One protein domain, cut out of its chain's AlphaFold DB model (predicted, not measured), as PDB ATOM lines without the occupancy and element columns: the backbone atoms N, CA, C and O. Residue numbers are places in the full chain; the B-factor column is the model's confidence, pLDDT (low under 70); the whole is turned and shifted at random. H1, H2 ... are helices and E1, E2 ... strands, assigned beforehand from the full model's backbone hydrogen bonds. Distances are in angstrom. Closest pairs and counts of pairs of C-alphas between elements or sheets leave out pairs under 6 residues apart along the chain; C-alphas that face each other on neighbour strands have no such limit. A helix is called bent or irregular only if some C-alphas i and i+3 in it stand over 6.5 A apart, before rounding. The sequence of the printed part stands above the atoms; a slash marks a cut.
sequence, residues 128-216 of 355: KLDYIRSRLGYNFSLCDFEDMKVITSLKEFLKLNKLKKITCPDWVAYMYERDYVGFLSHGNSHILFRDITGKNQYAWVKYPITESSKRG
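What this domain is: This is residues 128 to 216 of the 355 residues of an uncharacterized protein of Lachnospiraceae bacterium (UniProt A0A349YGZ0). A small sheet of three antiparallel strands forms the middle of the domain, with the longest helix, H4, crossing slantwise over one face and H3 packed on H4; the opposite face is largely bare. H1 and H2 lie beyond the E1 edge and make one end of the long axis, while the short H5 sits at the far end of the hairpin E2 and E3, near the start of E2 and the end of E3. The printed part has 89 residues, with five named helices and three named strands in the order H1 H2 H3 H4 E1 E2 E3 H5, and its class is mixed, helices and strands. The sheet has the order E1, E2, E3. The whole is compact, with a radius of gyration of the C-alphas of 13.0 A and spans of 36 by 28 by 22 A.

Where its parts are: The strands are E1, residues 180 to 184, E2, residues 190 to 195 and 15.7 A long, and E3, residues 204 to 208. H4, residues 170 to 179, measures 14.2 A; its C-alpha 170 is at (366.202, 374.094, 392.398). H3 holds residues 154 to 160 and H2 residues 142 to 147. H1, residues 128 to 136, measures 12.9 A from C-alpha 128 at (350.179, 382.395, 382.250). H5 holds residues 212 to 215, with C-alpha 215 at (360.928, 356.078, 380.681); it is neither bent nor irregular, but only just: C-alphas 212 and 215 are 6.0 A apart.

How they stand to each other: E1, E2 and E3 form a meander, each strand the antiparallel neighbour of the one before. In the hairpin E1 and E2, N 192 and O 183 are 2.8 A apart; in the hairpin E2 and E3, N 193 and O 205 are 2.8 A apart. Residues 150 to 151 pair antiparallel with residues 182 to 183 of E1. H4 is on the sheet at a height of 9.8 A, slantwise to the strands at 43 degrees to E2 on the local plane. H3 and H4 touch, about perpendicular at 77 degrees; their closest C-alphas are those of Leu 154 and Glu 177, 5.6 A apart. H1 only grazes the sheet; its closest C-alpha to E1 is that of Lys 128, 5.9 A from that of Val 181. H5 only grazes the sheet, with C-alphas of Lys 214 and Pro 208 the closest to E3, 5.6 A. H2 is not on the sheet and is apart from H4. Every O i to N i+4 pair is within hydrogen-bond range in H2, H3 and H4, and 4 of 5 in H1; H5 is too short for such a pair.

The domain as a whole: The two C-alphas farthest apart, those of Gly 137 and Lys 164, are 37.2 A apart. The printed part has no cut, and no link is long. Mean pLDDT of the printed part is 94.7, and no printed residue is under 70; H5 has a mean of 82.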
ATOM      1  N   LYS A 128     349.897 383.635 382.989       98.12
ATOM      2  CA  LYS A 128     350.179 382.395 382.250       98.12
ATOM      3  C   LYS A 128     348.987 381.928 381.416       98.12
ATOM      4  O   LYS A 128     349.185 381.414 380.318       98.12
ATOM      5  N   LEU A 129     347.770 382.108 381.923       98.19
ATOM      6  CA  LEU A 129     346.545 381.802 381.185       98.19
ATOM      7  C   LEU A 129     346.293 382.854 380.100       98.19
ATOM      8  O   LEU A 129     345.968 382.500 378.967       98.19
ATOM      9  N   ASP A 130     346.559 384.128 380.400       97.81
ATOM     10  CA  ASP A 130     346.456 385.220 379.422       97.81
ATOM     11  C   ASP A 130     347.407 385.038 378.240       97.81
ATOM     12  O   ASP A 130     347.043 385.333 377.098       97.81
ATOM     13  N   TYR A 131     348.601 384.484 378.482       98.12
ATOM     14  CA  TYR A 131     349.511 384.083 377.413       98.12
ATOM     15  C   TYR A 131     348.848 383.090 376.451       98.12
ATOM     16  O   TYR A 131     348.925 383.282 375.240       98.12
ATOM     17  N   ILE A 132     348.167 382.057 376.961       98.25
ATOM     18  CA  ILE A 132     347.499 381.049 376.123       98.25
ATOM     19  C   ILE A 132     346.344 381.679 375.332       98.25
ATOM     20  O   ILE A 132     346.263 381.477 374.118       98.25
ATOM     21  N   ARG A 133     345.499 382.490 375.988       97.94
ATOM     22  CA  ARG A 133     344.398 383.225 375.334       97.94
ATOM     23  C   ARG A 133     344.909 384.097 374.197       97.94
ATOM     24  O   ARG A 133     344.429 384.002 373.071       97.94
ATOM     25  N   SER A 134     345.940 384.893 374.474       97.31
ATOM     26  CA  SER A 134     346.555 385.798 373.500       97.31
ATOM     27  C   SER A 134     347.222 385.035 372.354       97.31
ATOM     28  O   SER A 134     347.143 385.444 371.199       97.31
ATOM     29  N   ARG A 135     347.870 383.903 372.661       96.44
ATOM     30  CA  ARG A 135     348.567 383.063 371.683       96.44
ATOM     31  C   ARG A 135     347.609 382.455 370.662       96.44
ATOM     32  O   ARG A 135     347.946 382.437 369.483       96.44
ATOM     33  N   LEU A 136     346.456 381.960 371.109       97.19
ATOM     34  CA  LEU A 136     345.467 381.298 370.251       97.19
ATOM     35  C   LEU A 136     344.326 382.220 369.806       97.19
ATOM     36  O   LEU A 136     343.506 381.806 368.995       97.19
ATOM     37  N   GLY A 137     344.264 383.456 370.311       96.44
ATOM     38  CA  GLY A 137     343.201 384.408 369.990       96.44
ATOM     39  C   GLY A 137     341.812 383.915 370.402       96.44
ATOM     40  O   GLY A 137     340.844 384.167 369.692       96.44
ATOM     41  N   TYR A 138     341.724 383.171 371.506       94.12
ATOM     42  CA  TYR A 138     340.487 382.556 371.985       94.12
ATOM     43  C   TYR A 138     340.286 382.854 373.472       94.12
ATOM     44  O   TYR A 138     341.236 382.838 374.258       94.12
ATOM     45  N   ASN A 139     339.042 383.129 373.865       94.31
ATOM     46  CA  ASN A 139     338.700 383.423 375.251       94.31
ATOM     47  C   ASN A 139     338.346 382.137 376.010       94.31
ATOM     48  O   ASN A 139     337.186 381.737 376.059       94.31
ATOM     49  N   PHE A 140     339.362 381.477 376.562       96.31
ATOM     50  CA  PHE A 140     339.203 380.234 377.318       96.31
ATOM     51  C   PHE A 140     338.645 380.469 378.723       96.31
ATOM     52  O   PHE A 140     339.109 381.362 379.449       96.31
ATOM     53  N   SER A 141     337.702 379.612 379.112       95.75
ATOM     54  CA  SER A 141     337.252 379.453 380.493       95.75
ATOM     55  C   SER A 141     338.262 378.647 381.322       95.75
ATOM     56  O   SER A 141     339.164 378.005 380.783       95.75
ATOM     57  N   LEU A 142     338.109 378.643 382.650       96.06
ATOM     58  CA  LEU A 142     338.928 377.790 383.522       96.06
ATOM     59  C   LEU A 142     338.705 376.296 383.246       96.06
ATOM     60  O   LEU A 142     339.678 375.547 383.229       96.06
ATOM     61  N   CYS A 143     337.473 375.884 382.929       93.69
ATOM     62  CA  CYS A 143     337.169 374.506 382.533       93.69
ATOM     63  C   CYS A 143     337.894 374.106 381.242       93.69
ATOM     64  O   CYS A 143     338.444 373.013 381.162       93.69
ATOM     65  N   ASP A 144     337.985 375.012 380.260       95.50
ATOM     66  CA  ASP A 144     338.769 374.746 379.048       95.50
ATOM     67  C   ASP A 144     340.241 374.472 379.399       95.50
ATOM     68  O   ASP A 144     340.855 373.555 378.859       95.50
ATOM     69  N   PHE A 145     340.821 375.222 380.339       97.19
ATOM     70  CA  PHE A 145     342.200 374.989 380.773       97.19
ATOM     71  C   PHE A 145     342.391 373.686 381.564       97.19
ATOM     72  O   PHE A 145     343.472 373.090 381.498       97.19
ATOM     73  N   GLU A 146     341.369 373.224 382.282       94.50
ATOM     74  CA  GLU A 146     341.364 371.903 382.917       94.50
ATOM     75  C   GLU A 146     341.368 370.786 381.863       94.50
ATOM     76  O   GLU A 146     342.190 369.868 381.947       94.50
ATOM     77  N   ASP A 147     340.554 370.908 380.809       93.75
ATOM     78  CA  ASP A 147     340.540 369.970 379.677       93.75
ATOM     79  C   ASP A 147     341.868 369.967 378.906       93.75
ATOM     80  O   ASP A 147     342.352 368.922 378.457       93.75
ATOM     81  N   MET A 148     342.510 371.133 378.819       96.75
ATOM     82  CA  MET A 148     343.870 371.287 378.303       96.75
ATOM     83  C   MET A 148     344.955 370.737 379.232       96.75
ATOM     84  O   MET A 148     346.113 370.624 378.814       96.75
ATOM     85  N   LYS A 149     344.611 370.390 380.473       97.06
ATOM     86  CA  LYS A 149     345.536 369.939 381.516       97.06
ATOM     87  C   LYS A 149     346.654 370.947 381.793       97.06
ATOM     88  O   LYS A 149     347.831 370.576 381.896       97.06
ATOM     89  N   VAL A 150     346.295 372.229 381.861       98.19
ATOM     90  CA  VAL A 150     347.245 373.313 382.129       98.19
ATOM     91  C   VAL A 150     347.752 373.242 383.566       98.19
ATOM     92  O   VAL A 150     347.009 372.975 384.504       98.19
ATOM     93  N   ILE A 151     349.042 373.522 383.742       98.12
ATOM     94  CA  ILE A 151     349.707 373.657 385.036       98.12
ATOM     95  C   ILE A 151     350.328 375.052 385.101       98.12
ATOM     96  O   ILE A 151     351.314 375.348 384.421       98.12
ATOM     97  N   THR A 152     349.758 375.921 385.931       98.00
ATOM     98  CA  THR A 152     350.254 377.291 386.141       98.00
ATOM     99  C   THR A 152     351.318 377.368 387.236       98.00
ATOM    100  O   THR A 152     352.162 378.261 387.185       98.00
ATOM    101  N   SER A 153     351.343 376.419 388.177       97.56
ATOM    102  CA  SER A 153     352.340 376.336 389.249       97.56
ATOM    103  C   SER A 153     352.882 374.912 389.393       97.56
ATOM    104  O   SER A 153     352.153 373.975 389.731       97.56
ATOM    105  N   LEU A 154     354.189 374.752 389.174       97.38
ATOM    106  CA  LEU A 154     354.915 373.522 389.475       97.38
ATOM    107  C   LEU A 154     354.899 373.264 390.984       97.38
ATOM    108  O   LEU A 154     354.691 372.134 391.419       97.38
ATOM    109  N   LYS A 155     355.076 374.310 391.798       96.38
ATOM    110  CA  LYS A 155     355.082 374.198 393.260       96.38
ATOM    111  C   LYS A 155     353.761 373.644 393.797       96.38
ATOM    112  O   LYS A 155     353.777 372.717 394.611       96.38
ATOM    113  N   GLU A 156     352.630 374.194 393.364       97.12
ATOM    114  CA  GLU A 156     351.313 373.715 393.796       97.12
ATOM    115  C   GLU A 156     351.042 372.298 393.294       97.12
ATOM    116  O   GLU A 156     350.585 371.461 394.074       97.12
ATOM    117  N   PHE A 157     351.418 371.993 392.048       97.88
ATOM    118  CA  PHE A 157     351.303 370.650 391.484       97.88
ATOM    119  C   PHE A 157     352.067 369.609 392.313       97.88
ATOM    120  O   PHE A 157     351.506 368.577 392.689       97.88
ATOM    121  N   LEU A 158     353.329 369.885 392.656       96.81
ATOM    122  CA  LEU A 158     354.152 368.982 393.464       96.81
ATOM    123  C   LEU A 158     353.578 368.808 394.875       96.81
ATOM    124  O   LEU A 158     353.506 367.684 395.379       96.81
ATOM    125  N   LYS A 159     353.127 369.903 395.504       96.94
ATOM    126  CA  LYS A 159     352.528 369.880 396.846       96.94
ATOM    127  C   LYS A 159     351.238 369.058 396.871       96.94
ATOM    128  O   LYS A 159     351.091 368.203 397.743       96.94
ATOM    129  N   LEU A 160     350.335 369.289 395.917       97.56
ATOM    130  CA  LEU A 160     349.053 368.588 395.806       97.56
ATOM    131  C   LEU A 160     349.252 367.077 395.640       97.56
ATOM    132  O   LEU A 160     348.582 366.281 396.298       97.56
ATOM    133  N   ASN A 161     350.227 366.689 394.818       96.75
ATOM    134  CA  ASN A 161     350.556 365.293 394.526       96.75
ATOM    135  C   ASN A 161     351.543 364.660 395.518       96.75
ATOM    136  O   ASN A 161     351.998 363.537 395.305       96.75
ATOM    137  N   LYS A 162     351.873 365.353 396.618       96.44
ATOM    138  CA  LYS A 162     352.777 364.879 397.684       96.44
ATOM    139  C   LYS A 162     354.158 364.449 397.158       96.44
ATOM    140  O   LYS A 162     354.801 363.557 397.718       96.44
ATOM    141  N   LEU A 163     354.633 365.100 396.097       94.44
ATOM    142  CA  LEU A 163     355.917 364.820 395.463       94.44
ATOM    143  C   LEU A 163     357.029 365.567 396.207       94.44
ATOM    144  O   LEU A 163     357.122 366.789 396.159       94.44
ATOM    145  N   LYS A 164     357.872 364.815 396.924       89.31
ATOM    146  CA  LYS A 164     358.948 365.374 397.765       89.31
ATOM    147  C   LYS A 164     360.265 365.616 397.025       89.31
ATOM    148  O   LYS A 164     361.145 366.272 397.568       89.31
ATOM    149  N   LYS A 165     360.430 365.039 395.834       90.88
ATOM    150  CA  LYS A 165     361.655 365.137 395.033       90.88
ATOM    151  C   LYS A 165     361.337 365.798 393.702       90.88
ATOM    152  O   LYS A 165     360.400 365.378 393.028       90.88
ATOM    153  N   ILE A 166     362.139 366.790 393.339       93.19
ATOM    154  CA  ILE A 166     362.178 367.354 391.992       93.19
ATOM    155  C   ILE A 166     363.230 366.615 391.162       93.19
ATOM    156  O   ILE A 166     364.189 366.064 391.702       93.19
ATOM    157  N   THR A 167     363.048 366.592 389.847       92.44
ATOM    158  CA  THR A 167     363.929 365.886 388.896       92.44
ATOM    159  C   THR A 167     364.913 366.824 388.191       92.44
ATOM    160  O   THR A 167     365.598 366.429 387.247       92.44
ATOM    161  N   CYS A 168     364.989 368.077 388.646       90.44
ATOM    162  CA  CYS A 168     365.874 369.115 388.131       90.44
ATOM    163  C   CYS A 168     366.474 369.927 389.294       90.44
ATOM    164  O   CYS A 168     365.951 369.843 390.404       90.44
ATOM    165  N   PRO A 169     367.543 370.711 389.076       93.06
ATOM    166  CA  PRO A 169     368.078 371.616 390.096       93.06
ATOM    167  C   PRO A 169     367.064 372.681 390.549       93.06
ATOM    168  O   PRO A 169     366.266 373.158 389.744       93.06
ATOM    169  N   ASP A 170     367.151 373.131 391.805       94.94
ATOM    170  CA  ASP A 170     366.202 374.094 392.398       94.94
ATOM    171  C   ASP A 170     366.056 375.394 391.591       94.94
ATOM    172  O   ASP A 170     364.949 375.893 391.393       94.94
ATOM    173  N   TRP A 171     367.165 375.932 391.073       93.75
ATOM    174  CA  TRP A 171     367.144 377.157 390.266       93.75
ATOM    175  C   TRP A 171     366.369 376.979 388.951       93.75
ATOM    176  O   TRP A 171     365.720 377.914 388.481       93.75
ATOM    177  N   VAL A 172     366.391 375.769 388.381       94.88
ATOM    178  CA  VAL A 172     365.624 375.416 387.181       94.88
ATOM    179  C   VAL A 172     364.140 375.313 387.525       94.88
ATOM    180  O   VAL A 172     363.307 375.865 386.810       94.88
ATOM    181  N   ALA A 173     363.801 374.673 388.648       96.00
ATOM    182  CA  ALA A 173     362.420 374.595 389.121       96.00
ATOM    183  C   ALA A 173     361.832 375.991 389.392       96.00
ATOM    184  O   ALA A 173     360.693 376.262 389.013       96.00
ATOM    185  N   TYR A 174     362.621 376.899 389.978       96.50
ATOM    186  CA  TYR A 174     362.227 378.295 390.182       96.50
ATOM    187  C   TYR A 174     361.981 379.029 388.854       96.50
ATOM    188  O   TYR A 174     361.007 379.770 388.723       96.50
ATOM    189  N   MET A 175     362.821 378.790 387.844       96.62
ATOM    190  CA  MET A 175     362.621 379.333 386.499       96.62
ATOM    191  C   MET A 175     361.325 378.808 385.860       96.62
ATOM    192  O   MET A 175     360.567 379.603 385.309       96.62
ATOM    193  N   TYR A 176     361.023 377.506 385.959       97.56
ATOM    194  CA  TYR A 176     359.759 376.950 385.454       97.56
ATOM    195  C   TYR A 176     358.541 377.547 386.162       97.56
ATOM    196  O   TYR A 176     357.565 377.924 385.514       97.56
ATOM    197  N   GLU A 177     358.617 377.695 387.484       97.44
ATOM    198  CA  GLU A 177     357.562 378.316 388.285       97.44
ATOM    199  C   GLU A 177     357.293 379.764 387.865       97.44
ATOM    200  O   GLU A 177     356.139 380.179 387.823       97.44
ATOM    201  N   ARG A 178     358.326 380.536 387.522       97.06
ATOM    202  CA  ARG A 178     358.176 381.952 387.167       97.06
ATOM    203  C   ARG A 178     357.787 382.161 385.702       97.06
ATOM    204  O   ARG A 178     356.839 382.890 385.421       97.06
ATOM    205  N   ASP A 179     358.492 381.504 384.785       98.12
ATOM    206  CA  ASP A 179     358.525 381.898 383.369       98.12
ATOM    207  C   ASP A 179     357.783 380.938 382.434       98.12
ATOM    208  O   ASP A 179     357.619 381.240 381.251       98.12
ATOM    209  N   TYR A 180     357.342 379.777 382.922       98.50
ATOM    210  CA  TYR A 180     356.762 378.747 382.065       98.50
ATOM    211  C   TYR A 180     355.326 378.407 382.441       98.50
ATOM    212  O   TYR A 180     354.966 378.350 383.614       98.50
ATOM    213  N   VAL A 181     354.508 378.110 381.436       98.56
ATOM    214  CA  VAL A 181     353.217 377.433 381.608       98.56
ATOM    215  C   VAL A 181     353.364 375.968 381.213       98.56
ATOM    216  O   VAL A 181     354.035 375.657 380.232       98.56
ATOM    217  N   GLY A 182     352.812 375.057 382.008       98.25
ATOM    218  CA  GLY A 182     352.923 373.618 381.796       98.25
ATOM    219  C   GLY A 182     351.671 373.015 381.170       98.25
ATOM    220  O   GLY A 182     350.569 373.498 381.403       98.25
ATOM    221  N   PHE A 183     351.847 371.920 380.437       98.19
ATOM    222  CA  PHE A 183     350.764 371.051 379.972       98.19
ATOM    223  C   PHE A 183     351.085 369.611 380.356       98.19
ATOM    224  O   PHE A 183     352.178 369.122 380.058       98.19
ATOM    225  N   LEU A 184     350.165 368.931 381.031       96.81
ATOM    226  CA  LEU A 184     350.385 367.552 381.456       96.81
ATOM    227  C   LEU A 184     350.322 366.609 380.244       96.81
ATOM    228  O   LEU A 184     349.359 366.625 379.477       96.81
ATOM    229  N   SER A 185     351.363 365.800 380.049       94.44
ATOM    230  CA  SER A 185     351.446 364.856 378.932       94.44
ATOM    231  C   SER A 185     350.380 363.762 379.031       94.44
ATOM    232  O   SER A 185     349.791 363.521 380.086       94.44
ATOM    233  N   HIS A 186     350.188 363.013 377.947       92.06
ATOM    234  CA  HIS A 186     349.452 361.759 378.013       92.06
ATOM    235  C   HIS A 186     350.082 360.827 379.061       92.06
ATOM    236  O   HIS A 186     351.307 360.803 379.233       92.06
ATOM    237  N   GLY A 187     349.237 360.116 379.811       89.75
ATOM    238  CA  GLY A 187     349.674 359.276 380.927       89.75
ATOM    239  C   GLY A 187     350.213 360.040 382.144       89.75
ATOM    240  O   GLY A 187     350.607 359.421 383.125       89.75
ATOM    241  N   ASN A 188     350.215 361.376 382.118       93.31
ATOM    242  CA  ASN A 188     350.634 362.230 383.226       93.31
ATOM    243  C   ASN A 188     352.084 361.982 383.689       93.31
ATOM    244  O   ASN A 188     352.393 362.117 384.866       93.31
ATOM    245  N   SER A 189     352.987 361.604 382.779       92.56
ATOM    246  CA  SER A 189     354.400 361.347 383.104       92.56
ATOM    247  C   SER A 189     355.252 362.623 383.089       92.56
ATOM    248  O   SER A 189     356.164 362.795 383.896       92.56
ATOM    249  N   HIS A 190     354.949 363.556 382.190       94.94
ATOM    250  CA  HIS A 190     355.740 364.766 382.006       94.94
ATOM    251  C   HIS A 190     354.880 366.020 382.046       94.94
ATOM    252  O   HIS A 190     353.717 366.011 381.647       94.94
ATOM    253  N   ILE A 191     355.497 367.126 382.452       97.50
ATOM    254  CA  ILE A 191     354.976 368.469 382.217       97.50
ATOM    255  C   ILE A 191     355.720 369.048 381.016       97.50
ATOM    256  O   ILE A 191     356.949 369.133 380.999       97.50
ATOM    257  N   LEU A 192     354.967 369.431 379.993       97.50
ATOM    258  CA  LEU A 192     355.473 370.110 378.809       97.50
ATOM    259  C   LEU A 192     355.442 371.610 379.080       97.50
ATOM    260  O   LEU A 192     354.403 372.251 378.956       97.50
ATOM    261  N   PHE A 193     356.573 372.157 379.504       98.31
ATOM    262  CA  PHE A 193     356.700 373.567 379.838       98.31
ATOM    263  C   PHE A 193     356.953 374.407 378.592       98.31
ATOM    264  O   PHE A 193     357.870 374.126 377.824       98.31
ATOM    265  N   ARG A 194     356.172 375.476 378.439       97.88
ATOM    266  CA  ARG A 194     356.335 376.529 377.438       97.88
ATOM    267  C   ARG A 194     356.804 377.818 378.096       97.88
ATOM    268  O   ARG A 194     356.127 378.297 379.000       97.88
ATOM    269  N   ASP A 195     357.875 378.414 377.579       98.00
ATOM    270  CA  ASP A 195     358.292 379.761 377.981       98.00
ATOM    271  C   ASP A 195     357.261 380.800 377.517       98.00
ATOM    272  O   ASP A 195     356.961 380.906 376.321       98.00
ATOM    273  N   ILE A 196     356.736 381.580 378.460       97.62
ATOM    274  CA  ILE A 196     355.779 382.659 378.176       97.62
ATOM    275  C   ILE A 196     356.477 384.009 377.989       97.62
ATOM    276  O   ILE A 196     355.854 384.970 377.544       97.62
ATOM    277  N   THR A 197     357.764 384.098 378.338       96.19
ATOM    278  CA  THR A 197     358.519 385.358 378.346       96.19
ATOM    279  C   THR A 197     359.238 385.629 377.027       96.19
ATOM    280  O   THR A 197     359.505 386.787 376.703       96.19
ATOM    281  N   GLY A 198     359.577 384.573 376.279       93.62
ATOM    282  CA  GLY A 198     360.398 384.642 375.070       93.62
ATOM    283  C   GLY A 198     361.868 384.979 375.339       93.62
ATOM    284  O   GLY A 198     362.590 385.318 374.402       93.62
ATOM    285  N   LYS A 199     362.308 384.936 376.603       93.81
ATOM    286  CA  LYS A 199     363.662 385.327 377.031       93.81
ATOM    287  C   LYS A 199     364.538 384.133 377.386       93.81
ATOM    288  O   LYS A 199     365.754 384.285 377.486       93.81
ATOM    289  N   ASN A 200     363.942 382.964 377.601       93.50
ATOM    290  CA  ASN A 200     364.686 381.781 377.999       93.50
ATOM    291  C   ASN A 200     365.319 381.079 376.791       93.50
ATOM    292  O   ASN A 200     364.821 381.150 375.670       93.50
ATOM    293  N   GLN A 201     366.414 380.350 377.032       91.75
ATOM    294  CA  GLN A 201     367.134 379.615 375.983       91.75
ATOM    295  C   GLN A 201     366.240 378.601 375.254       91.75
ATOM    296  O   GLN A 201     366.375 378.406 374.045       91.75
ATOM    297  N   TYR A 202     365.345 377.937 375.988       91.69
ATOM    298  CA  TYR A 202     364.486 376.884 375.460       91.69
ATOM    299  C   TYR A 202     363.027 377.317 375.512       91.69
ATOM    300  O   TYR A 202     362.454 377.477 376.582       91.69
ATOM    301  N   ALA A 203     362.395 377.438 374.345       94.06
ATOM    302  CA  ALA A 203     360.975 377.774 374.275       94.06
ATOM    303  C   ALA A 203     360.071 376.645 374.805       94.06
ATOM    304  O   ALA A 203     358.957 376.912 375.245       94.06
ATOM    305  N   TRP A 204     360.537 375.394 374.741       94.94
ATOM    306  CA  TRP A 204     359.844 374.212 375.250       94.94
ATOM    307  C   TRP A 204     360.795 373.334 376.062       94.94
ATOM    308  O   TRP A 204     361.928 373.098 375.643       94.94
ATOM    309  N   VAL A 205     360.309 372.794 377.178       94.38
ATOM    310  CA  VAL A 205     361.038 371.856 378.039       94.38
ATOM    311  C   VAL A 205     360.123 370.688 378.404       94.38
ATOM    312  O   VAL A 205     358.973 370.882 378.788       94.38
ATOM    313  N   LYS A 206     360.643 369.461 378.311       94.44
ATOM    314  CA  LYS A 206     359.977 368.248 378.802       94.44
ATOM    315  C   LYS A 206     360.471 367.958 380.223       94.44
ATOM    316  O   LYS A 206     361.602 367.511 380.392       94.44
ATOM    317  N   TYR A 207     359.651 368.237 381.232       94.75
ATOM    318  CA  TYR A 207     359.980 368.002 382.640       94.75
ATOM    319  C   TYR A 207     359.414 366.652 383.112       94.75
ATOM    320  O   TYR A 207     358.190 366.514 383.180       94.75
ATOM    321  N   PRO A 208     360.249 365.645 383.431       93.94
ATOM    322  CA  PRO A 208     359.773 364.385 383.997       93.94
ATOM    323  C   PRO A 208     359.313 364.608 385.438       93.94
ATOM    324  O   PRO A 208     360.074 365.116 386.256       93.94
ATOM    325  N   ILE A 209     358.087 364.214 385.784       95.00
ATOM    326  CA  ILE A 209     357.537 364.486 387.125       95.00
ATOM    327  C   ILE A 209     358.266 363.668 388.200       95.00
ATOM    328  O   ILE A 209     358.486 364.138 389.316       95.00
ATOM    329  N   THR A 210     358.683 362.454 387.846       92.00
ATOM    330  CA  THR A 210     359.452 361.535 388.692       92.00
ATOM    331  C   THR A 210     360.562 360.850 387.895       92.00
ATOM    332  O   THR A 210     360.572 360.868 386.666       92.00
ATOM    333  N   GLU A 211     361.490 360.177 388.577       87.56
ATOM    334  CA  GLU A 211     362.526 359.375 387.908       87.56
ATOM    335  C   GLU A 211     361.941 358.254 387.036       87.56
ATOM    336  O   GLU A 211     362.455 357.982 385.953       87.56
ATOM    337  N   SER A 212     360.831 357.637 387.456       85.44
ATOM    338  CA  SER A 212     360.121 356.645 386.636       85.44
ATOM    339  C   SER A 212     359.516 357.263 385.379       85.44
ATOM    340  O   SER A 212     359.461 356.598 384.347       85.44
ATOM    341  N   SER A 213     359.133 358.542 385.436       87.38
ATOM    342  CA  SER A 213     358.567 359.251 384.290       87.38
ATOM    343  C   SER A 213     359.534 359.341 383.119       87.38
ATOM    344  O   SER A 213     359.081 359.276 381.986       87.38
ATOM    345  N   LYS A 214     360.855 359.381 383.359       82.56
ATOM    346  CA  LYS A 214     361.888 359.461 382.305       82.56
ATOM    347  C   LYS A 214     361.828 358.325 381.274       82.56
ATOM    348  O   LYS A 214     362.466 358.423 380.234       82.56
ATOM    349  N   ARG A 215     361.109 357.236 381.572       72.69
ATOM    350  CA  ARG A 215     360.928 356.078 380.681       72.69
ATOM    351  C   ARG A 215     359.660 356.148 379.826       72.69
ATOM    352  O   ARG A 215     359.473 355.289 378.970       72.69
ATOM    353  N   GLY A 216     358.768 357.097 380.107       70.44
ATOM    354  CA  GLY A 216     357.464 357.184 379.464       70.44
ATOM    355  C   GLY A 216     357.529 357.833 378.085       70.44
ATOM    356  O   GLY A 216     358.239 358.824 377.907       70.44
TER     357      GLY A 216